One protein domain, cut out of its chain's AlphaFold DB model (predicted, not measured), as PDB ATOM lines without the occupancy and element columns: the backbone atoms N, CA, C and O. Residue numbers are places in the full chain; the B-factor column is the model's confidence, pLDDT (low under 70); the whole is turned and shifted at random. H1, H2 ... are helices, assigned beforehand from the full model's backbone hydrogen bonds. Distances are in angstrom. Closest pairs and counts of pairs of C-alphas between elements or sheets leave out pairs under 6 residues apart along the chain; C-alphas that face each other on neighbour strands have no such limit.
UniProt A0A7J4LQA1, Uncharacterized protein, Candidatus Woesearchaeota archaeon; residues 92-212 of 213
ATOM      1  N   ASP A  92     200.869 177.461 152.623       95.06
ATOM      2  CA  ASP A  92     201.223 176.082 152.304       95.06
ATOM      3  C   ASP A  92     201.505 175.293 153.603       95.06
ATOM      4  O   ASP A  92     201.083 174.144 153.719       95.06
ATOM      5  N   GLU A  93     202.089 175.928 154.631       94.88
ATOM      6  CA  GLU A  93     202.278 175.343 155.971       94.88
ATOM      7  C   GLU A  93     200.939 175.052 156.673       94.88
ATOM      8  O   GLU A  93     200.748 173.952 157.203       94.88
ATOM      9  N   ILE A  94     199.979 175.987 156.644       96.44
ATOM     10  CA  ILE A  94     198.647 175.788 157.249       96.44
ATOM     11  C   ILE A  94     197.902 174.642 156.557       96.44
ATOM     12  O   ILE A  94     197.369 173.757 157.232       96.44
ATOM     13  N   VAL A  95     197.865 174.633 155.222       96.94
ATOM     14  CA  VAL A  95     197.143 173.607 154.452       96.94
ATOM     15  C   VAL A  95     197.805 172.240 154.586       96.94
ATOM     16  O   VAL A  95     197.101 171.244 154.759       96.94
ATOM     17  N   PHE A  96     199.138 172.176 154.583       96.12
ATOM     18  CA  PHE A  96     199.863 170.931 154.826       96.12
ATOM     19  C   PHE A  96     199.586 170.385 156.231       96.12
ATOM     20  O   PHE A  96     199.256 169.208 156.382       96.12
ATOM     21  N   THR A  97     199.639 171.242 157.254       96.94
ATOM     22  CA  THR A  97     199.319 170.862 158.639       96.94
ATOM     23  C   THR A  97     197.884 170.342 158.737       96.94
ATOM     24  O   THR A  97     197.644 169.295 159.338       96.94
ATOM     25  N   TYR A  98     196.927 171.020 158.099       97.88
ATOM     26  CA  TYR A  98     195.539 170.567 158.005       97.88
ATOM     27  C   TYR A  98     195.422 169.182 157.365       97.88
ATOM     28  O   TYR A  98     194.839 168.278 157.969       97.88
ATOM     29  N   GLN A  99     196.014 168.988 156.185       96.19
ATOM     30  CA  GLN A  99     195.999 167.703 155.488       96.19
ATOM     31  C   GLN A  99     196.576 166.596 156.371       96.19
ATOM     32  O   GLN A  99     195.977 165.528 156.493       96.19
ATOM     33  N   TRP A 100     197.703 166.862 157.032       96.25
ATOM     34  CA  TRP A 100     198.337 165.907 157.928       96.25
ATOM     35  C   TRP A 100     197.425 165.524 159.093       96.25
ATOM     36  O   TRP A 100     197.255 164.345 159.385       96.25
ATOM     37  N   VAL A 101     196.763 166.497 159.720       97.81
ATOM     38  CA  VAL A 101     195.813 166.231 160.807       97.81
ATOM     39  C   VAL A 101     194.641 165.374 160.332       97.81
ATOM     40  O   VAL A 101     194.263 164.433 161.032       97.81
ATOM     41  N   ILE A 102     194.083 165.645 159.150       97.62
ATOM     42  CA  ILE A 102     193.025 164.803 158.579       97.62
ATOM     43  C   ILE A 102     193.545 163.379 158.346       97.62
ATOM     44  O   ILE A 102     192.876 162.426 158.743       97.62
ATOM     45  N   ASN A 103     194.750 163.207 157.801       94.88
ATOM     46  CA  ASN A 103     195.354 161.880 157.614       94.88
ATOM     47  C   ASN A 103     195.478 161.128 158.941       94.88
ATOM     48  O   ASN A 103     195.029 159.989 159.045       94.88
ATOM     49  N   GLN A 104     195.992 161.795 159.976       95.81
ATOM     50  CA  GLN A 104     196.148 161.223 161.315       95.81
ATOM     51  C   GLN A 104     194.815 160.767 161.917       95.81
ATOM     52  O   GLN A 104     194.775 159.768 162.630       95.81
ATOM     53  N   ILE A 105     193.711 161.460 161.622       96.38
ATOM     54  CA  ILE A 105     192.369 161.050 162.063       96.38
ATOM     55  C   ILE A 105     191.925 159.761 161.368       96.38
ATOM     56  O   ILE A 105     191.359 158.887 162.023       96.38
ATOM     57  N   PHE A 106     192.158 159.637 160.061       94.75
ATOM     58  CA  PHE A 106     191.788 158.437 159.302       94.75
ATOM     59  C   PHE A 106     192.698 157.242 159.611       94.75
ATOM     60  O   PHE A 106     192.231 156.112 159.598       94.75
ATOM     61  N   GLN A 107     193.960 157.489 159.958       93.38
ATOM     62  CA  GLN A 107     194.943 156.463 160.320       93.38
ATOM     63  C   GLN A 107     194.950 156.113 161.818       93.38
ATOM     64  O   GLN A 107     195.767 155.309 162.255       93.38
ATOM     65  N   HIS A 108     194.048 156.699 162.615       91.69
ATOM     66  CA  HIS A 108     193.967 156.500 164.069       91.69
ATOM     67  C   HIS A 108     195.265 156.841 164.829       91.69
ATOM     68  O   HIS A 108     195.580 156.246 165.861       91.69
ATOM     69  N   GLU A 109     196.005 157.839 164.348       92.88
ATOM     70  CA  GLU A 109     197.223 158.332 164.988       92.88
ATOM     71  C   GLU A 109     196.937 159.391 166.076       92.88
ATOM     72  O   GLU A 109     195.851 159.970 166.174       92.88
ATOM     73  N   ASP A 110     197.966 159.713 166.871       85.94
ATOM     74  CA  ASP A 110     197.937 160.666 167.999       85.94
ATOM     75  C   ASP A 110     197.665 162.135 167.587       85.94
ATOM     76  O   ASP A 110     197.657 163.018 168.436       85.94
ATOM     77  N   GLN A 111     197.410 162.446 166.309       92.62
ATOM     78  CA  GLN A 111     197.010 163.793 165.846       92.62
ATOM     79  C   GLN A 111     197.939 164.910 166.370       92.62
ATOM     80  O   GLN A 111     197.488 165.917 166.924       92.62
ATOM     81  N   LYS A 112     199.259 164.699 166.294       89.62
ATOM     82  CA  LYS A 112     200.262 165.587 166.916       89.62
ATOM     83  C   LYS A 112     200.221 167.005 166.349       89.62
ATOM     84  O   LYS A 112     200.359 167.965 167.106       89.62
ATOM     85  N   GLU A 113     199.937 167.123 165.056       94.50
ATOM     86  CA  GLU A 113     199.926 168.399 164.336       94.50
ATOM     87  C   GLU A 113     198.679 169.248 164.619       94.50
ATOM     88  O   GLU A 113     198.678 170.454 164.379       94.50
ATOM     89  N   LEU A 114     197.636 168.673 165.236       96.69
ATOM     90  CA  LEU A 114     196.432 169.421 165.618       96.69
ATOM     91  C   LEU A 114     196.767 170.571 166.571       96.69
ATOM     92  O   LEU A 114     196.152 171.636 166.510       96.69
ATOM     93  N   ARG A 115     197.782 170.375 167.419       95.38
ATOM     94  CA  ARG A 115     198.300 171.414 168.309       95.38
ATOM     95  C   ARG A 115     198.687 172.675 167.533       95.38
ATOM     96  O   ARG A 115     198.419 173.767 168.025       95.38
ATOM     97  N   ASN A 116     199.294 172.536 166.355       94.69
ATOM     98  CA  ASN A 116     199.759 173.671 165.560       94.69
ATOM     99  C   ASN A 116     198.576 174.453 164.979       94.69
ATOM    100  O   ASN A 116     198.550 175.672 165.106       94.69
ATOM    101  N   ILE A 117     197.541 173.773 164.477       96.62
ATOM    102  CA  ILE A 117     196.316 174.437 163.991       96.62
ATOM    103  C   ILE A 117     195.627 175.205 165.123       96.62
ATOM    104  O   ILE A 117     195.301 176.380 164.965       96.62
ATOM    105  N   VAL A 118     195.435 174.567 166.284       97.44
ATOM    106  CA  VAL A 118     194.812 175.213 167.453       97.44
ATOM    107  C   VAL A 118     195.634 176.418 167.901       97.44
ATOM    108  O   VAL A 118     195.076 177.477 168.179       97.44
ATOM    109  N   PHE A 119     196.957 176.276 167.948       95.44
ATOM    110  CA  PHE A 119     197.847 177.357 168.339       95.44
ATOM    111  C   PHE A 119     197.763 178.552 167.381       95.44
ATOM    112  O   PHE A 119     197.551 179.674 167.837       95.44
ATOM    113  N   GLN A 120     197.863 178.315 166.070       94.88
ATOM    114  CA  GLN A 120     197.802 179.375 165.061       94.88
ATOM    115  C   GLN A 120     196.433 180.051 165.021       94.88
ATOM    116  O   GLN A 120     196.363 181.273 164.929       94.88
ATOM    117  N   TYR A 121     195.348 179.288 165.167       96.50
ATOM    118  CA  TYR A 121     194.001 179.845 165.270       96.50
ATOM    119  C   TYR A 121     193.886 180.828 166.445       96.50
ATOM    120  O   TYR A 121     193.482 181.971 166.258       96.50
ATOM    121  N   HIS A 122     194.308 180.437 167.650       95.44
ATOM    122  CA  HIS A 122     194.254 181.342 168.802       95.44
ATOM    123  C   HIS A 122     195.149 182.571 168.624       95.44
ATOM    124  O   HIS A 122     194.717 183.690 168.891       95.44
ATOM    125  N   LEU A 123     196.362 182.376 168.109       93.00
ATOM    126  CA  LEU A 123     197.316 183.463 167.931       93.00
ATOM    127  C   LEU A 123     196.861 184.476 166.873       93.00
ATOM    128  O   LEU A 123     196.922 185.679 167.116       93.00
ATOM    129  N   GLN A 124     196.422 184.004 165.704       92.06
ATOM    130  CA  GLN A 124     196.167 184.852 164.535       92.06
ATOM    131  C   GLN A 124     194.709 185.305 164.421       92.06
ATOM    132  O   GLN A 124     194.459 186.417 163.965       92.06
ATOM    133  N   VAL A 125     193.750 184.471 164.837       94.12
ATOM    134  CA  VAL A 125     192.314 184.796 164.766       94.12
ATOM    135  C   VAL A 125     191.834 185.434 166.063       94.12
ATOM    136  O   VAL A 125     191.117 186.428 166.027       94.12
ATOM    137  N   GLN A 126     192.236 184.890 167.215       94.44
ATOM    138  CA  GLN A 126     191.753 185.373 168.516       94.44
ATOM    139  C   GLN A 126     192.681 186.395 169.184       94.44
ATOM    140  O   GLN A 126     192.303 186.981 170.195       94.44
ATOM    141  N   GLY A 127     193.882 186.618 168.640       90.75
ATOM    142  CA  GLY A 127     194.881 187.508 169.236       90.75
ATOM    143  C   GLY A 127     195.403 187.018 170.593       90.75
ATOM    144  O   GLY A 127     195.917 187.809 171.381       90.75
ATOM    145  N   GLU A 128     195.260 185.722 170.888       92.06
ATOM    146  CA  GLU A 128     195.582 185.115 172.178       92.06
ATOM    147  C   GLU A 128     196.813 184.205 172.060       92.06
ATOM    148  O   GLU A 128     196.792 183.168 171.392       92.06
ATOM    149  N   LEU A 129     197.892 184.546 172.772       91.38
ATOM    150  CA  LEU A 129     199.039 183.650 172.927       91.38
ATOM    151  C   LEU A 129     198.759 182.631 174.039       91.38
ATOM    152  O   LEU A 129     199.016 182.889 175.216       91.38
ATOM    153  N   LEU A 130     198.264 181.456 173.652       93.50
ATOM    154  CA  LEU A 130     198.011 180.367 174.594       93.50
ATOM    155  C   LEU A 130     199.294 179.895 175.272       93.50
ATOM    156  O   LEU A 130     200.268 179.525 174.612       93.50
ATOM    157  N   ASP A 131     199.257 179.798 176.596       93.38
ATOM    158  CA  ASP A 131     200.266 179.082 177.366       93.38
ATOM    159  C   ASP A 131     200.188 177.558 177.108       93.38
ATOM    160  O   ASP A 131     199.186 177.042 176.597       93.38
ATOM    161  N   SER A 132     201.247 176.813 177.440       92.88
ATOM    162  CA  SER A 132     201.328 175.385 177.088       92.88
ATOM    163  C   SER A 132     200.231 174.511 177.710       92.88
ATOM    164  O   SER A 132     199.802 173.537 177.081       92.88
ATOM    165  N   PHE A 133     199.719 174.862 178.892       94.44
ATOM    166  CA  PHE A 133     198.622 174.140 179.535       94.44
ATOM    167  C   PHE A 133     197.286 174.429 178.854       94.44
ATOM    168  O   PHE A 133     196.531 173.497 178.556       94.44
ATOM    169  N   SER A 134     197.002 175.700 178.575       96.00
ATOM    170  CA  SER A 134     195.786 176.119 177.870       96.00
ATOM    171  C   SER A 134     195.727 175.524 176.461       96.00
ATOM    172  O   SER A 134     194.694 174.979 176.058       96.00
ATOM    173  N   LEU A 135     196.857 175.519 175.746       95.50
ATOM    174  CA  LEU A 135     196.997 174.874 174.441       95.50
ATOM    175  C   LEU A 135     196.759 173.363 174.515       95.50
ATOM    176  O   LEU A 135     196.017 172.817 173.696       95.50
ATOM    177  N   TYR A 136     197.340 172.687 175.511       94.44
ATOM    178  CA  TYR A 136     197.100 171.262 175.739       94.44
ATOM    179  C   TYR A 136     195.612 170.971 175.950       94.44
ATOM    180  O   TYR A 136     195.056 170.128 175.251       94.44
ATOM    181  N   LYS A 137     194.947 171.697 176.858       95.38
ATOM    182  CA  LYS A 137     193.520 171.499 177.154       95.38
ATOM    183  C   LYS A 137     192.642 171.674 175.920       95.38
ATOM    184  O   LYS A 137     191.834 170.802 175.622       95.38
ATOM    185  N   LYS A 138     192.817 172.776 175.187       96.69
ATOM    186  CA  LYS A 138     192.030 173.066 173.978       96.69
ATOM    187  C   LYS A 138     192.261 172.027 172.879       96.69
ATOM    188  O   LYS A 138     191.311 171.627 172.215       96.69
ATOM    189  N   THR A 139     193.495 171.541 172.742       96.62
ATOM    190  CA  THR A 139     193.821 170.456 171.805       96.62
ATOM    191  C   THR A 139     193.131 169.151 172.204       96.62
ATOM    192  O   THR A 139     192.520 168.512 171.352       96.62
ATOM    193  N   GLN A 140     193.178 168.765 173.486       94.81
ATOM    194  CA  GLN A 140     192.544 167.528 173.963       94.81
ATOM    195  C   GLN A 140     191.026 167.548 173.792       94.81
ATOM    196  O   GLN A 140     190.470 166.585 173.283       94.81
ATOM    197  N   ILE A 141     190.373 168.682 174.071       96.56
ATOM    198  CA  ILE A 141     188.928 168.843 173.838       96.56
ATOM    199  C   ILE A 141     188.545 168.466 172.401       96.56
ATOM    200  O   ILE A 141     187.516 167.834 172.201       96.56
ATOM    201  N   ILE A 142     189.359 168.832 171.402       97.69
ATOM    202  CA  ILE A 142     189.114 168.464 170.001       97.69
ATOM    203  C   ILE A 142     189.476 166.994 169.744       97.69
ATOM    204  O   ILE A 142     188.721 166.300 169.062       97.69
ATOM    205  N   LYS A 143     190.593 166.493 170.291       95.81
ATOM    206  CA  LYS A 143     191.010 165.084 170.143       95.81
ATOM    207  C   LYS A 143     189.978 164.097 170.694       95.81
ATOM    208  O   LYS A 143     189.790 163.045 170.084       95.81
ATOM    209  N   ASP A 144     189.287 164.458 171.765       96.00
ATOM    210  CA  ASP A 144     188.295 163.610 172.432       96.00
ATOM    211  C   ASP A 144     186.920 163.632 171.732       96.00
ATOM    212  O   ASP A 144     186.022 162.868 172.086       96.00
ATOM    213  N   MET A 145     186.727 164.481 170.712       97.75
ATOM    214  CA  MET A 145     185.478 164.508 169.944       97.75
ATOM    215  C   MET A 145     185.314 163.253 169.066       97.75
ATOM    216  O   MET A 145     186.299 162.755 168.506       97.75
ATOM    217  N   PRO A 146     184.063 162.803 168.825       97.44
ATOM    218  CA  PRO A 146     183.762 161.834 167.773       97.44
ATOM    219  C   PRO A 146     184.323 162.279 166.416       97.44
ATOM    220  O   PRO A 146     184.321 163.478 166.125       97.44
ATOM    221  N   LYS A 147     184.767 161.322 165.583       96.06
ATOM    222  CA  LYS A 147     185.472 161.567 164.305       96.06
ATOM    223  C   LYS A 147     184.819 162.671 163.464       96.06
ATOM    224  O   LYS A 147     185.497 163.626 163.098       96.06
ATOM    225  N   ASP A 148     183.512 162.598 163.238       96.31
ATOM    226  CA  ASP A 148     182.816 163.557 162.370       96.31
ATOM    227  C   ASP A 148     182.764 164.964 162.980       96.31
ATOM    228  O   ASP A 148     183.091 165.951 162.321       96.31
ATOM    229  N   LYS A 149     182.449 165.067 164.279       98.00
ATOM    230  CA  LYS A 149     182.441 166.350 165.008       98.00
ATOM    231  C   LYS A 149     183.833 166.979 165.054       98.00
ATOM    232  O   LYS A 149     183.968 168.196 164.922       98.00
ATOM    233  N   LYS A 150     184.862 166.146 165.210       97.62
ATOM    234  CA  LYS A 150     186.266 166.549 165.190       97.62
ATOM    235  C   LYS A 150     186.647 167.156 163.842       97.62
ATOM    236  O   LYS A 150     187.171 168.267 163.816       97.62
ATOM    237  N   ILE A 151     186.346 166.465 162.742       98.12
ATOM    238  CA  ILE A 151     186.626 166.946 161.380       98.12
ATOM    239  C   ILE A 151     185.915 168.279 161.129       98.12
ATOM    240  O   ILE A 151     186.558 169.229 160.692       98.12
ATOM    241  N   ILE A 152     184.632 168.396 161.489       98.19
ATOM    242  CA  ILE A 152     183.876 169.653 161.360       98.19
ATOM    243  C   ILE A 152     184.566 170.789 162.123       98.19
ATOM    244  O   ILE A 152     184.756 171.878 161.578       98.19
ATOM    245  N   LYS A 153     184.989 170.547 163.371       98.19
ATOM    246  CA  LYS A 153     185.657 171.574 164.177       98.19
ATOM    247  C   LYS A 153     186.993 172.001 163.569       98.19
ATOM    248  O   LYS A 153     187.277 173.195 163.550       98.19
ATOM    249  N   ILE A 154     187.786 171.052 163.067       98.25
ATOM    250  CA  ILE A 154     189.088 171.310 162.432       98.25
ATOM    251  C   ILE A 154     188.914 172.084 161.122       98.25
ATOM    252  O   ILE A 154     189.617 173.070 160.906       98.25
ATOM    253  N   ASN A 155     187.953 171.693 160.280       98.38
ATOM    254  CA  ASN A 155     187.619 172.417 159.052       98.38
ATOM    255  C   ASN A 155     187.235 173.864 159.367       98.38
ATOM    256  O   ASN A 155     187.760 174.790 158.756       98.38
ATOM    257  N   HIS A 156     186.377 174.066 160.367       98.19
ATOM    258  CA  HIS A 156     185.930 175.393 160.769       98.19
ATOM    259  C   HIS A 156     187.087 176.289 161.248       98.19
ATOM    260  O   HIS A 156     187.266 177.372 160.695       98.19
ATOM    261  N   ILE A 157     187.922 175.832 162.193       98.06
ATOM    262  CA  ILE A 157     189.052 176.647 162.686       98.06
ATOM    263  C   ILE A 157     190.096 176.913 161.592       98.06
ATOM    264  O   ILE A 157     190.658 178.004 161.536       98.06
ATOM    265  N   THR A 158     190.338 175.945 160.700       98.31
ATOM    266  CA  THR A 158     191.305 176.101 159.601       98.31
ATOM    267  C   THR A 158     190.775 177.085 158.563       98.31
ATOM    268  O   THR A 158     191.516 177.948 158.101       98.31
ATOM    269  N   LYS A 159     189.482 177.007 158.226       98.00
ATOM    270  CA  LYS A 159     188.824 177.954 157.320       98.00
ATOM    271  C   LYS A 159     188.920 179.381 157.854       98.00
ATOM    272  O   LYS A 159     189.352 180.262 157.118       98.00
ATOM    273  N   GLU A 160     188.562 179.609 159.116       97.44
ATOM    274  CA  GLU A 160     188.660 180.944 159.721       97.44
ATOM    275  C   GLU A 160     190.100 181.460 159.742       97.44
ATOM    276  O   GLU A 160     190.345 182.598 159.344       97.44
ATOM    277  N   LEU A 161     191.060 180.606 160.114       96.75
ATOM    278  CA  LEU A 161     192.481 180.948 160.085       96.75
ATOM    279  C   LEU A 161     192.919 181.414 158.692       96.75
ATOM    280  O   LEU A 161     193.540 182.467 158.565       96.75
ATOM    281  N   LEU A 162     192.558 180.682 157.638       97.38
ATOM    282  CA  LEU A 162     192.896 181.064 156.267       97.38
ATOM    283  C   LEU A 162     192.255 182.399 155.870       97.38
ATOM    284  O   LEU A 162     192.948 183.267 155.342       97.38
ATOM    285  N   LEU A 163     190.958 182.571 156.142       95.88
ATOM    286  CA  LEU A 163     190.189 183.757 155.750       95.88
ATOM    287  C   LEU A 163     190.645 185.039 156.457       95.88
ATOM    288  O   LEU A 163     190.540 186.114 155.871       95.88
ATOM    289  N   ILE A 164     191.148 184.935 157.689       94.62
ATOM    290  CA  ILE A 164     191.716 186.067 158.435       94.62
ATOM    291  C   ILE A 164     193.139 186.390 157.971       94.62
ATOM    292  O   ILE A 164     193.527 187.557 157.907       94.62
ATOM    293  N   THR A 165     193.928 185.370 157.632       92.88
ATOM    294  CA  THR A 165     195.370 185.535 157.394       92.88
ATOM    295  C   THR A 165     195.689 185.999 155.976       92.88
ATOM    296  O   THR A 165     196.659 186.737 155.766       92.88
ATOM    297  N   PHE A 166     194.876 185.602 154.992       95.44
ATOM    298  CA  PHE A 166     195.168 185.807 153.575       95.44
ATOM    299  C   PHE A 166     194.040 186.510 152.819       95.44
ATOM    300  O   PHE A 166     192.869 186.469 153.186       95.44
ATOM    301  N   SER A 167     194.390 187.131 151.689       95.19
ATOM    302  CA  SER A 167     193.381 187.713 150.803       95.19
ATOM    303  C   SER A 167     192.532 186.625 150.139       95.19
ATOM    304  O   SER A 167     193.048 185.603 149.685       95.19
ATOM    305  N   LYS A 168     191.230 186.879 149.986       95.12
ATOM    306  CA  LYS A 168     190.283 185.932 149.366       95.12
ATOM    307  C   LYS A 168     190.690 185.517 147.949       95.12
ATOM    308  O   LYS A 168     190.568 184.351 147.593       95.12
ATOM    309  N   LYS A 169     191.239 186.447 147.153       95.62
ATOM    310  CA  LYS A 169     191.759 186.156 145.803       95.62
ATOM    311  C   LYS A 169     192.912 185.148 145.847       95.62
ATOM    312  O   LYS A 169     192.939 184.217 145.045       95.62
ATOM    313  N   TYR A 170     193.841 185.328 146.786       96.06
ATOM    314  CA  TYR A 170     194.967 184.416 146.976       96.06
ATOM    315  C   TYR A 170     194.494 183.032 147.436       96.06
ATOM    316  O   TYR A 170     194.856 182.033 146.816       96.06
ATOM    317  N   ILE A 171     193.613 182.980 148.443       97.06
ATOM    318  CA  ILE A 171     193.025 181.730 148.947       97.06
ATOM    319  C   ILE A 171     192.317 180.978 147.821       97.06
ATOM    320  O   ILE A 171     192.571 179.793 147.634       97.06
ATOM    321  N   TYR A 172     191.471 181.653 147.038       96.88
ATOM    322  CA  TYR A 172     190.728 181.023 145.949       96.88
ATOM    323  C   TYR A 172     191.654 180.366 144.915       96.88
ATOM    324  O   TYR A 172     191.439 179.218 144.520       96.88
ATOM    325  N   SER A 173     192.707 181.075 144.496       96.06
ATOM    326  CA  SER A 173     193.691 180.561 143.536       96.06
ATOM    327  C   SER A 173     194.435 179.336 144.081       96.06
ATOM    328  O   SER A 173     194.509 178.298 143.413       96.06
ATOM    329  N   LYS A 174     194.922 179.418 145.324       97.44
ATOM    330  CA  LYS A 174     195.640 178.322 145.981       97.44
ATOM    331  C   LYS A 174     194.740 177.113 146.253       97.44
ATOM    332  O   LYS A 174     195.132 175.994 145.938       97.44
ATOM    333  N   MET A 175     193.515 177.319 146.737       97.19
ATOM    334  CA  MET A 175     192.555 176.234 146.986       97.19
ATOM    335  C   MET A 175     192.068 175.560 145.705       97.19
ATOM    336  O   MET A 175     191.823 174.357 145.710       97.19
ATOM    337  N   SER A 176     191.983 176.292 144.592       95.62
ATOM    338  CA  SER A 176     191.686 175.689 143.284       95.62
ATOM    339  C   SER A 176     192.805 174.745 142.833       95.62
ATOM    340  O   SER A 176     192.533 173.648 142.352       95.62
ATOM    341  N   SER A 177     194.062 175.142 143.049       95.00
ATOM    342  CA  SER A 177     195.231 174.300 142.749       95.00
ATOM    343  C   SER A 177     195.303 173.081 143.680       95.00
ATOM    344  O   SER A 177     195.581 171.959 143.245       95.00
ATOM    345  N   PHE A 178     194.992 173.284 144.963       95.19
ATOM    346  CA  PHE A 178     194.915 172.216 145.955       95.19
ATOM    347  C   PHE A 178     193.824 171.196 145.600       95.19
ATOM    348  O   PHE A 178     194.106 170.001 145.562       95.19
ATOM    349  N   SER A 179     192.607 171.632 145.250       95.00
ATOM    350  CA  SER A 179     191.518 170.700 144.928       95.00
ATOM    351  C   SER A 179     191.780 169.897 143.651       95.00
ATOM    352  O   SER A 179     191.467 168.709 143.612       95.00
ATOM    353  N   GLN A 180     192.431 170.481 142.640       94.81
ATOM    354  CA  GLN A 180     192.898 169.737 141.461       94.81
ATOM    355  C   GLN A 180     193.919 168.654 141.830       94.81
ATOM    356  O   GLN A 180     193.799 167.515 141.378       94.81
ATOM    357  N   THR A 181     194.882 168.989 142.692       92.75
ATOM    358  CA  THR A 181     195.881 168.029 143.187       92.75
ATOM    359  C   THR A 181     195.218 166.871 143.931       92.75
ATOM    360  O   THR A 181     195.515 165.712 143.645       92.75
ATOM    361  N   ILE A 182     194.275 167.157 144.836       93.06
ATOM    362  CA  ILE A 182     193.569 166.111 145.587       93.06
ATOM    363  C   ILE A 182     192.704 165.238 144.669       93.06
ATOM    364  O   ILE A 182     192.671 164.031 144.879       93.06
ATOM    365  N   LYS A 183     192.046 165.791 143.638       92.31
ATOM    366  CA  LYS A 183     191.284 164.982 142.663       92.31
ATOM    367  C   LYS A 183     192.187 163.978 141.950       92.31
ATOM    368  O   LYS A 183     191.896 162.788 141.975       92.31
ATOM    369  N   LYS A 184     193.318 164.450 141.416       90.56
ATOM    370  CA  LYS A 184     194.296 163.599 140.727       90.56
ATOM    371  C   LYS A 184     194.820 162.484 141.637       90.56
ATOM    372  O   LYS A 184     194.810 161.319 141.259       90.56
ATOM    373  N   LEU A 185     195.243 162.835 142.853       86.56
ATOM    374  CA  LEU A 185     195.745 161.850 143.815       86.56
ATOM    375  C   LEU A 185     194.643 160.897 144.301       86.56
ATOM    376  O   LEU A 185     194.906 159.723 144.533       86.56
ATOM    377  N   GLY A 186     193.406 161.373 144.449       83.94
ATOM    378  CA  GLY A 186     192.265 160.547 144.845       83.94
ATOM    379  C   GLY A 186     191.905 159.495 143.793       83.94
ATOM    380  O   GLY A 186     191.593 158.362 144.154       83.94
ATOM    381  N   GLU A 187     192.000 159.841 142.509       85.12
ATOM    382  CA  GLU A 187     191.822 158.902 141.392       85.12
ATOM    383  C   GLU A 187     192.938 157.847 141.350       85.12
ATOM    384  O   GLU A 187     192.665 156.668 141.129       85.12
ATOM    385  N   GLU A 188     194.180 158.260 141.612       87.44
ATOM    386  CA  GLU A 188     195.367 157.402 141.534       87.44
ATOM    387  C   GLU A 188     195.507 156.460 142.744       87.44
ATOM    388  O   GLU A 188     195.799 155.276 142.583       87.44
ATOM    389  N   TYR A 189     195.254 156.963 143.958       83.62
ATOM    390  CA  TYR A 189     195.553 156.263 145.216       83.62
ATOM    391  C   TYR A 189     194.313 155.852 146.025       83.62
ATOM    392  O   TYR A 189     194.460 155.170 147.039       83.62
ATOM    393  N   LYS A 190     193.096 156.243 145.611       80.19
ATOM    394  CA  LYS A 190     191.814 155.901 146.269       80.19
ATOM    395  C   LYS A 190     191.803 156.147 147.785       80.19
ATOM    396  O   LYS A 190     191.338 155.312 148.561       80.19
ATOM    397  N   THR A 191     192.329 157.285 148.231       85.00
ATOM    398  CA  THR A 191     192.476 157.567 149.664       85.00
ATOM    399  C   THR A 191     191.147 157.980 150.314       85.00
ATOM    400  O   THR A 191     190.438 158.860 149.824       85.00
ATOM    401  N   GLU A 192     190.807 157.383 151.461       89.00
ATOM    402  CA  GLU A 192     189.516 157.595 152.153       89.00
ATOM    403  C   GLU A 192     189.281 159.035 152.639       89.00
ATOM    404  O   GLU A 192     188.148 159.473 152.828       89.00
ATOM    405  N   ASN A 193     190.357 159.784 152.856       92.06
ATOM    406  CA  ASN A 193     190.338 161.178 153.292       92.06
ATOM    407  C   ASN A 193     190.106 162.181 152.145       92.06
ATOM    408  O   ASN A 193     189.792 163.341 152.421       92.06
ATOM    409  N   ALA A 194     190.269 161.780 150.876       93.06
ATOM    410  CA  ALA A 194     190.193 162.693 149.735       93.06
ATOM    411  C   ALA A 194     188.852 163.450 149.657       93.06
ATOM    412  O   ALA A 194     188.888 164.668 149.467       93.06
ATOM    413  N   PRO A 195     187.678 162.819 149.893       94.50
ATOM    414  CA  PRO A 195     186.402 163.537 149.909       94.50
ATOM    415  C   PRO A 195     186.342 164.658 150.956       94.50
ATOM    416  O   PRO A 195     185.797 165.723 150.679       94.50
ATOM    417  N   VAL A 196     186.940 164.455 152.138       96.25
ATOM    418  CA  VAL A 196     186.973 165.466 153.211       96.25
ATOM    419  C   VAL A 196     187.807 166.673 152.789       96.25
ATOM    420  O   VAL A 196     187.357 167.809 152.931       96.25
ATOM    421  N   LEU A 197     188.996 166.426 152.235       96.44
ATOM    422  CA  LEU A 197     189.905 167.478 151.774       96.44
ATOM    423  C   LEU A 197     189.316 168.269 150.596       96.44
ATOM    424  O   LEU A 197     189.442 169.492 150.557       96.44
ATOM    425  N   LEU A 198     188.645 167.587 149.659       95.69
ATOM    426  CA  LEU A 198     187.961 168.231 148.535       95.69
ATOM    427  C   LEU A 198     186.801 169.099 149.003       95.69
ATOM    428  O   LEU A 198     186.709 170.251 148.587       95.69
ATOM    429  N   ASN A 199     185.947 168.573 149.884       96.69
ATOM    430  CA  ASN A 199     184.818 169.332 150.409       96.69
ATOM    431  C   ASN A 199     185.287 170.595 151.144       96.69
ATOM    432  O   ASN A 199     184.757 171.675 150.911       96.69
ATOM    433  N   PHE A 200     186.341 170.483 151.958       98.00
ATOM    434  CA  PHE A 200     186.952 171.637 152.612       98.00
ATOM    435  C   PHE A 200     187.457 172.681 151.605       98.00
ATOM    436  O   PHE A 200     187.166 173.868 151.747       98.00
ATOM    437  N   ALA A 201     188.185 172.256 150.567       97.19
ATOM    438  CA  ALA A 201     188.713 173.172 149.559       97.19
ATOM    439  C   ALA A 201     187.598 173.910 148.798       97.19
ATOM    440  O   ALA A 201     187.700 175.118 148.578       97.19
ATOM    441  N   GLU A 202     186.530 173.205 148.412       96.94
ATOM    442  CA  GLU A 202     185.384 173.808 147.722       96.94
ATOM    443  C   GLU A 202     184.592 174.750 148.642       96.94
ATOM    444  O   GLU A 202     184.281 175.865 148.231       96.94
ATOM    445  N   GLU A 203     184.379 174.389 149.911       96.75
ATOM    446  CA  GLU A 203     183.729 175.267 150.895       96.75
ATOM    447  C   GLU A 203     184.499 176.588 151.079       96.75
ATOM    448  O   GLU A 203     183.913 177.673 151.051       96.75
ATOM    449  N   VAL A 204     185.828 176.520 151.219       97.06
ATOM    450  CA  VAL A 204     186.683 177.712 151.348       97.06
ATOM    451  C   VAL A 204     186.639 178.562 150.071       97.06
ATOM    452  O   VAL A 204     186.600 179.795 150.147       97.06
ATOM    453  N   LYS A 205     186.630 177.932 148.889       96.56
ATOM    454  CA  LYS A 205     186.511 178.639 147.603       96.56
ATOM    455  C   LYS A 205     185.179 179.367 147.477       96.56
ATOM    456  O   LYS A 205     185.172 180.521 147.048       96.56
ATOM    457  N   ASP A 206     184.077 178.721 147.839       95.38
ATOM    458  CA  ASP A 206     182.741 179.310 147.762       95.38
ATOM    459  C   ASP A 206     182.615 180.528 148.678       95.38
ATOM    460  O   ASP A 206     182.110 181.568 148.250       95.38
ATOM    461  N   GLU A 207     183.159 180.447 149.892       94.75
ATOM    462  CA  GLU A 207     183.230 181.581 150.820       94.75
ATOM    463  C   GLU A 207     184.024 182.759 150.222       94.75
ATOM    464  O   GLU A 207     183.630 183.924 150.329       94.75
ATOM    465  N   CYS A 208     185.122 182.466 149.517       94.56
ATOM    466  CA  CYS A 208     185.914 183.490 148.835       94.56
ATOM    467  C   CYS A 208     185.159 184.150 147.670       94.56
ATOM    468  O   CYS A 208     185.334 185.351 147.462       94.56
ATOM    469  N   ARG A 209     184.325 183.402 146.930       90.75
ATOM    470  CA  ARG A 209     183.519 183.931 145.810       90.75
ATOM    471  C   ARG A 209     182.383 184.827 146.288       90.75
ATOM    472  O   ARG A 209     182.194 185.900 145.728       90.75
ATOM    473  N   ARG A 210     181.638 184.403 147.315       82.69
ATOM    474  CA  ARG A 210     180.449 185.130 147.804       82.69
ATOM    475  C   ARG A 210     180.759 186.540 148.279       82.69
ATOM    476  O   ARG A 210     179.912 187.405 148.172       82.69
ATOM    477  N   ALA A 211     181.963 186.771 148.785       70.44
ATOM    478  CA  ALA A 211     182.366 188.084 149.266       70.44
ATOM    479  C   ALA A 211     183.025 188.984 148.205       70.44
ATOM    480  O   ALA A 211     183.538 190.046 148.555       70.44
ATOM    481  N   GLN A 212     183.095 188.532 146.950       62.44
ATOM    482  CA  GLN A 212     183.476 189.355 145.796       62.44
ATOM    483  C   GLN A 212     182.256 189.838 144.994       62.44
ATOM    484  O   GLN A 212     182.426 190.698 144.133       62.44
TER     485      GLN A 212
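This is residues 92 to 212 of the 213 residues of an uncharacterized protein of Candidatus Woesearchaeota archaeon (UniProt A0A7J4LQA1). The longest helix, H5, makes a hairpin with H6 at one end; H4 and H1 are side by side in the middle, then comes H2, with H3 slanting over it at the far end. H1, H2, H4 and H6 make a bundle, a group of helices. The printed part has 121 residues with six named helices, H1 to H6 in order: all helix, compact, radius of gyration of the C-alphas 14.4 A, spans 40 by 34 by 21 A.

H5, residues 168 to 189, measures 30.4 A; H6, 194 to 210, 24.5 A, ends at C-alpha (180.449, 185.130, 147.804). H4, 147 to 165, measures 26.8 A. H1, 92 to 106, 21.2 A, begins at C-alpha (201.223, 176.082, 152.304). H2 is 114 to 125, 15.9 A; H3 is 132 to 143, 16.1 A.

H5 touches H6, closest C-alphas Lys 168 and Cys 208, 5.0 A. H4 touches H1, Tyr 98 to Thr 158, 7.1 A. Backbone O i to N i+4 pairs are within hydrogen-bond range throughout, but for H3, 7 of 8.

The printed part has no cut; residue 212 is under 70 in pLDDT.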